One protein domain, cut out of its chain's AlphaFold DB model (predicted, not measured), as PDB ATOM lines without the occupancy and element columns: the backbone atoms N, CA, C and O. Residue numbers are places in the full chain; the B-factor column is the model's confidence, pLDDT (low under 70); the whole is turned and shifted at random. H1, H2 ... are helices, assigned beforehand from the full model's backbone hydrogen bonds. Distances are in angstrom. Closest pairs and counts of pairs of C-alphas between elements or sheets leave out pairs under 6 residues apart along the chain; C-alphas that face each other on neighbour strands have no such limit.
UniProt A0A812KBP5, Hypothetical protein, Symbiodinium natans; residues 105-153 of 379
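This is residues 105 to 153 of the 379 residues of the protein "Hypothetical protein" of Symbiodinium natans (UniProt A0A812KBP5). Three short helices are set at wide angles to one another in a small cluster: H1 and H2 make a corner where the end of H1 comes near H2, and H3 crosses close to that corner with its first half. A stretch without a named element, residues 131 to 140, folds back from the far end of H2 to the start of H3. The printed part has 49 residues, with three named helices in the order H1, H2, H3 and no named strand; the class is all helix. It is compact, with a radius of gyration of the C-alphas of 9.6 A and spans of 28 by 21 by 15 A.

H1, residues 105 to 116, touches H3, residues 141 to 151, with residues 113 to 114 alone. Their closest C-alphas, those of Lys 113 and Leu 144, are 5.8 A apart. H1 and H3 run the same way at a steep tilt of 54 degrees. H2, residues 121 to 130, is close to H1 but not clearly touching it; the closest C-alphas, of Tyr 116 and Ala 124, are 5.5 A apart. The lines of H1 and H2 are about perpendicular, at 73 degrees. H2 and H3 only just touch, with 3 pairs of C-alphas within 8 A, the closest those of Thr 121 and Leu 144 at 6.1 A. Their lines are about perpendicular, at 76 degrees. In H1 and H2 every O i to N i+4 pair is within hydrogen-bond range; in H3, 6 of 7 are.

H1 begins at C-alpha 105, (32.180, -16.509, 49.686), and measures 16.0 A from first to last C-alpha. H2 measures 14.1 A and ends at C-alpha 130, (46.341, -19.237, 37.409). H3 measures 15.6 A and ends at C-alpha 151, (44.987, -32.800, 54.949).

The two C-alphas farthest apart, those of Pro 134 and Lys 153, are 28.6 A apart. The printed part has no cut. The link from H1 to H2 is tight, and that from H2 to H3 is short, with 10 residues. Mean pLDDT of the printed part is 76.2; residues 105 to 107 and 146 to 153 are under 70.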
ATOM      1  N   LEU A 105      30.736 -16.672  49.626       68.69
ATOM      2  CA  LEU A 105      32.180 -16.509  49.686       68.69
ATOM      3  C   LEU A 105      32.896 -17.484  50.636       68.69
ATOM      4  O   LEU A 105      33.900 -18.072  50.256       68.69
ATOM      5  N   GLU A 106      32.407 -17.694  51.858       58.69
ATOM      6  CA  GLU A 106      33.020 -18.605  52.835       58.69
ATOM      7  C   GLU A 106      32.914 -20.075  52.420       58.69
ATOM      8  O   GLU A 106      33.844 -20.860  52.649       58.69
ATOM      9  N   VAL A 107      31.793 -20.451  51.796       57.34
ATOM     10  CA  VAL A 107      31.578 -21.801  51.258       57.34
ATOM     11  C   VAL A 107      32.539 -22.052  50.103       57.34
ATOM     12  O   VAL A 107      33.248 -23.060  50.095       57.34
ATOM     13  N   GLU A 108      32.634 -21.105  49.174       72.69
ATOM     14  CA  GLU A 108      33.563 -21.170  48.049       72.69
ATOM     15  C   GLU A 108      35.019 -21.168  48.533       72.69
ATOM     16  O   GLU A 108      35.798 -22.031  48.129       72.69
ATOM     17  N   GLN A 109      35.372 -20.328  49.511       81.25
ATOM     18  CA  GLN A 109      36.678 -20.363  50.169       81.25
ATOM     19  C   GLN A 109      36.955 -21.719  50.836       81.25
ATOM     20  O   GLN A 109      38.097 -22.174  50.856       81.25
ATOM     21  N   SER A 110      35.952 -22.390  51.409       70.75
ATOM     22  CA  SER A 110      36.085 -23.732  52.004       70.75
ATOM     23  C   SER A 110      36.340 -24.817  50.953       70.75
ATOM     24  O   SER A 110      37.190 -25.687  51.154       70.75
ATOM     25  N   ILE A 111      35.661 -24.737  49.807       74.75
ATOM     26  CA  ILE A 111      35.886 -25.626  48.659       74.75
ATOM     27  C   ILE A 111      37.301 -25.415  48.106       74.75
ATOM     28  O   ILE A 111      38.044 -26.381  47.934       74.75
ATOM     29  N   LEU A 112      37.712 -24.160  47.915       82.44
ATOM     30  CA  LEU A 112      39.052 -23.794  47.454       82.44
ATOM     31  C   LEU A 112      40.129 -24.241  48.454       82.44
ATOM     32  O   LEU A 112      41.113 -24.860  48.058       82.44
ATOM     33  N   LYS A 113      39.911 -24.039  49.762       82.38
ATOM     34  CA  LYS A 113      40.783 -24.568  50.825       82.38
ATOM     35  C   LYS A 113      41.037 -26.063  50.644       82.38
ATOM     36  O   LYS A 113      42.186 -26.471  50.715       82.38
ATOM     37  N   ARG A 114      39.999 -26.869  50.390       72.38
ATOM     38  CA  ARG A 114      40.138 -28.323  50.171       72.38
ATOM     39  C   ARG A 114      40.813 -28.660  48.842       72.38
ATOM     40  O   ARG A 114      41.626 -29.575  48.796       72.38
ATOM     41  N   LYS A 115      40.489 -27.929  47.772       81.88
ATOM     42  CA  LYS A 115      41.054 -28.162  46.435       81.88
ATOM     43  C   LYS A 115      42.568 -27.933  46.419       81.88
ATOM     44  O   LYS A 115      43.291 -28.756  45.870       81.88
ATOM     45  N   TYR A 116      43.056 -26.875  47.069       82.69
ATOM     46  CA  TYR A 116      44.472 -26.478  47.030       82.69
ATOM     47  C   TYR A 116      45.258 -26.779  48.316       82.69
ATOM     48  O   TYR A 116      46.435 -26.434  48.398       82.69
ATOM     49  N   SER A 117      44.669 -27.443  49.322       73.56
ATOM     50  CA  SER A 117      45.339 -27.726  50.612       73.56
ATOM     51  C   SER A 117      46.584 -28.611  50.518       73.56
ATOM     52  O   SER A 117      47.291 -28.753  51.511       73.56
ATOM     53  N   HIS A 118      46.835 -29.235  49.369       70.75
ATOM     54  CA  HIS A 118      48.005 -30.076  49.120       70.75
ATOM     55  C   HIS A 118      49.256 -29.272  48.713       70.75
ATOM     56  O   HIS A 118      50.354 -29.817  48.735       70.75
ATOM     57  N   LEU A 119      49.115 -27.986  48.372       76.44
ATOM     58  CA  LEU A 119      50.225 -27.117  47.974       76.44
ATOM     59  C   LEU A 119      50.693 -26.225  49.144       76.44
ATOM     60  O   LEU A 119      49.883 -25.840  49.995       76.44
ATOM     61  N   PRO A 120      51.981 -25.829  49.194       77.75
ATOM     62  CA  PRO A 120      52.441 -24.740  50.054       77.75
ATOM     63  C   PRO A 120      51.644 -23.458  49.797       77.75
ATOM     64  O   PRO A 120      51.335 -23.150  48.652       77.75
ATOM     65  N   THR A 121      51.344 -22.675  50.835       81.38
ATOM     66  CA  THR A 121      50.381 -21.564  50.752       81.38
ATOM     67  C   THR A 121      50.712 -20.522  49.680       81.38
ATOM     68  O   THR A 121      49.811 -20.045  48.991       81.38
ATOM     69  N   ALA A 122      51.998 -20.228  49.462       83.88
ATOM     70  CA  ALA A 122      52.440 -19.357  48.371       83.88
ATOM     71  C   ALA A 122      52.127 -19.943  46.978       83.88
ATOM     72  O   ALA A 122      51.636 -19.233  46.101       83.88
ATOM     73  N   LEU A 123      52.343 -21.249  46.791       82.44
ATOM     74  CA  LEU A 123      52.041 -21.959  45.544       82.44
ATOM     75  C   LEU A 123      50.536 -22.166  45.354       82.44
ATOM     76  O   LEU A 123      50.046 -21.999  44.245       82.44
ATOM     77  N   ALA A 124      49.790 -22.443  46.427       87.31
ATOM     78  CA  ALA A 124      48.334 -22.549  46.402       87.31
ATOM     79  C   ALA A 124      47.690 -21.248  45.907       87.31
ATOM     80  O   ALA A 124      46.833 -21.280  45.030       87.31
ATOM     81  N   LYS A 125      48.143 -20.094  46.416       90.06
ATOM     82  CA  LYS A 125      47.665 -18.783  45.956       90.06
ATOM     83  C   LYS A 125      48.045 -18.507  44.506       90.06
ATOM     84  O   LYS A 125      47.191 -18.079  43.738       90.06
ATOM     85  N   LYS A 126      49.288 -18.801  44.113       91.19
ATOM     86  CA  LYS A 126      49.727 -18.658  42.718       91.19
ATOM     87  C   LYS A 126      48.873 -19.515  41.776       91.19
ATOM     88  O   LYS A 126      48.411 -19.010  40.760       91.19
ATOM     89  N   GLN A 127      48.592 -20.761  42.155       89.75
ATOM     90  CA  GLN A 127      47.744 -21.663  41.380       89.75
ATOM     91  C   GLN A 127      46.287 -21.189  41.323       89.75
ATOM     92  O   GLN A 127      45.675 -21.271  40.269       89.75
ATOM     93  N   MET A 128      45.724 -20.645  42.408       95.19
ATOM     94  CA  MET A 128      44.374 -20.058  42.388       95.19
ATOM     95  C   MET A 128      44.274 -18.869  41.425       95.19
ATOM     96  O   MET A 128      43.271 -18.736  40.730       95.19
ATOM     97  N   VAL A 129      45.319 -18.038  41.348       92.50
ATOM     98  CA  VAL A 129      45.403 -16.946  40.365       92.50
ATOM     99  C   VAL A 129      45.462 -17.508  38.942       92.50
ATOM    100  O   VAL A 129      44.723 -17.051  38.074       92.50
ATOM    101  N   THR A 130      46.281 -18.538  38.704       93.75
ATOM    102  CA  THR A 130      46.341 -19.237  37.409       93.75
ATOM    103  C   THR A 130      44.993 -19.854  37.023       93.75
ATOM    104  O   THR A 130      44.569 -19.740  35.875       93.75
ATOM    105  N   ASP A 131      44.278 -20.423  37.991       92.19
ATOM    106  CA  ASP A 131      42.960 -21.041  37.822       92.19
ATOM    107  C   ASP A 131      41.816 -20.004  37.762       92.19
ATOM    108  O   ASP A 131      40.643 -20.378  37.759       92.19
ATOM    109  N   LYS A 132      42.147 -18.704  37.693       93.75
ATOM    110  CA  LYS A 132      41.212 -17.571  37.578       93.75
ATOM    111  C   LYS A 132      40.187 -17.494  38.716       93.75
ATOM    112  O   LYS A 132      39.048 -17.075  38.511       93.75
ATOM    113  N   VAL A 133      40.584 -17.884  39.925       89.38
ATOM    114  CA  VAL A 133      39.765 -17.709  41.130       89.38
ATOM    115  C   VAL A 133      39.686 -16.211  41.463       89.38
ATOM    116  O   VAL A 133      40.737 -15.574  41.578       89.38
ATOM    117  N   PRO A 134      38.486 -15.629  41.651       89.25
ATOM    118  CA  PRO A 134      38.356 -14.220  42.012       89.25
ATOM    119  C   PRO A 134      39.044 -13.908  43.346       89.25
ATOM    120  O   PRO A 134      38.941 -14.687  44.293       89.25
ATOM    121  N   GLU A 135      39.689 -12.744  43.453       86.94
ATOM    122  CA  GLU A 135      40.528 -12.390  44.608       86.94
ATOM    123  C   GLU A 135      39.775 -12.449  45.946       86.94
ATOM    124  O   GLU A 135      40.279 -13.020  46.910       86.94
ATOM    125  N   ALA A 136      38.524 -11.977  45.990       83.31
ATOM    126  CA  ALA A 136      37.689 -12.044  47.192       83.31
ATOM    127  C   ALA A 136      37.441 -13.491  47.681       83.31
ATOM    128  O   ALA A 136      37.215 -13.734  48.868       83.31
ATOM    129  N   HIS A 137      37.501 -14.469  46.773       84.25
ATOM    130  CA  HIS A 137      37.247 -15.883  47.043       84.25
ATOM    131  C   HIS A 137      38.535 -16.628  47.413       84.25
ATOM    132  O   HIS A 137      38.469 -17.779  47.847       84.25
ATOM    133  N   ILE A 138      39.707 -15.996  47.281       88.00
ATOM    134  CA  ILE A 138      40.979 -16.583  47.696       88.00
ATOM    135  C   ILE A 138      41.015 -16.621  49.232       88.00
ATOM    136  O   ILE A 138      40.959 -15.576  49.883       88.00
ATOM    137  N   PRO A 139      41.134 -17.808  49.858       86.69
ATOM    138  CA  PRO A 139      41.184 -17.898  51.310       86.69
ATOM    139  C   PRO A 139      42.430 -17.205  51.879       86.69
ATOM    140  O   PRO A 139      43.498 -17.164  51.258       86.69
ATOM    141  N   THR A 140      42.322 -16.701  53.109       84.50
ATOM    142  CA  THR A 140      43.460 -16.074  53.796       84.50
ATOM    143  C   THR A 140      44.622 -17.058  53.978       84.50
ATOM    144  O   THR A 140      44.423 -18.271  54.081       84.50
ATOM    145  N   THR A 141      45.855 -16.539  54.068       82.62
ATOM    146  CA  THR A 141      47.074 -17.352  54.272       82.62
ATOM    147  C   THR A 141      46.922 -18.288  55.479       82.62
ATOM    148  O   THR A 141      47.090 -19.497  55.351       82.62
ATOM    149  N   ARG A 142      46.447 -17.751  56.614       71.81
ATOM    150  CA  ARG A 142      46.180 -18.513  57.846       71.81
ATOM    151  C   ARG A 142      45.149 -19.633  57.648       71.81
ATOM    152  O   ARG A 142      45.287 -20.709  58.229       71.81
ATOM    153  N   ALA A 143      44.114 -19.402  56.838       73.19
ATOM    154  CA  ALA A 143      43.070 -20.390  56.570       73.19
ATOM    155  C   ALA A 143      43.554 -21.533  55.655       73.19
ATOM    156  O   ALA A 143      43.112 -22.677  55.819       73.19
ATOM    157  N   LEU A 144      44.473 -21.243  54.726       77.00
ATOM    158  CA  LEU A 144      45.143 -22.248  53.893       77.00
ATOM    159  C   LEU A 144      46.130 -23.085  54.710       77.00
ATOM    160  O   LEU A 144      46.049 -24.314  54.662       77.00
ATOM    161  N   ASP A 145      46.960 -22.451  55.544       70.19
ATOM    162  CA  ASP A 145      47.896 -23.150  56.436       70.19
ATOM    163  C   ASP A 145      47.158 -24.107  57.389       70.19
ATOM    164  O   ASP A 145      47.474 -25.297  57.471       70.19
ATOM    165  N   GLY A 146      46.086 -23.633  58.036       59.41
ATOM    166  CA  GLY A 146      45.266 -24.456  58.931       59.41
ATOM    167  C   GLY A 146      44.564 -25.636  58.242       59.41
ATOM    168  O   GLY A 146      44.376 -26.688  58.857       59.41
ATOM    169  N   SER A 147      44.193 -25.496  56.963       58.62
ATOM    170  CA  SER A 147      43.548 -26.562  56.178       58.62
ATOM    171  C   SER A 147      44.558 -27.602  55.686       58.62
ATOM    172  O   SER A 147      44.290 -28.804  55.775       58.62
ATOM    173  N   ARG A 148      45.757 -27.163  55.276       54.41
ATOM    174  CA  ARG A 148      46.899 -28.035  54.966       54.41
ATOM    175  C   ARG A 148      47.245 -28.933  56.154       54.41
ATOM    176  O   ARG A 148      47.432 -30.134  55.985       54.41
ATOM    177  N   HIS A 149      47.217 -28.400  57.375       49.56
ATOM    178  CA  HIS A 149      47.447 -29.183  58.596       49.56
ATOM    179  C   HIS A 149      46.411 -30.288  58.851       49.56
ATOM    180  O   HIS A 149      46.727 -31.251  59.542       49.56
ATOM    181  N   ARG A 150      45.187 -30.187  58.309       47.97
ATOM    182  CA  ARG A 150      44.184 -31.267  58.383       47.97
ATOM    183  C   ARG A 150      44.322 -32.283  57.255       47.97
ATOM    184  O   ARG A 150      44.007 -33.442  57.485       47.97
ATOM    185  N   TYR A 151      44.775 -31.876  56.070       44.12
ATOM    186  CA  TYR A 151      44.987 -32.800  54.949       44.12
ATOM    187  C   TYR A 151      46.260 -33.638  55.126       44.12
ATOM    188  O   TYR A 151      46.239 -34.832  54.855       44.12
ATOM    189  N   LEU A 152      47.310 -33.055  55.715       47.88
ATOM    190  CA  LEU A 152      48.516 -33.774  56.147       47.88
ATOM    191  C   LEU A 152      48.255 -34.785  57.284       47.88
ATOM    192  O   LEU A 152      49.091 -35.643  57.536       47.88
ATOM    193  N   LYS A 153      47.083 -34.744  57.947       48.75
ATOM    194  CA  LYS A 153      46.658 -35.813  58.876       48.75
ATOM    195  C   LYS A 153      46.284 -37.124  58.167       48.75
ATOM    196  O   LYS A 153      46.096 -38.125  58.850       48.75
TER     197      LYS A 153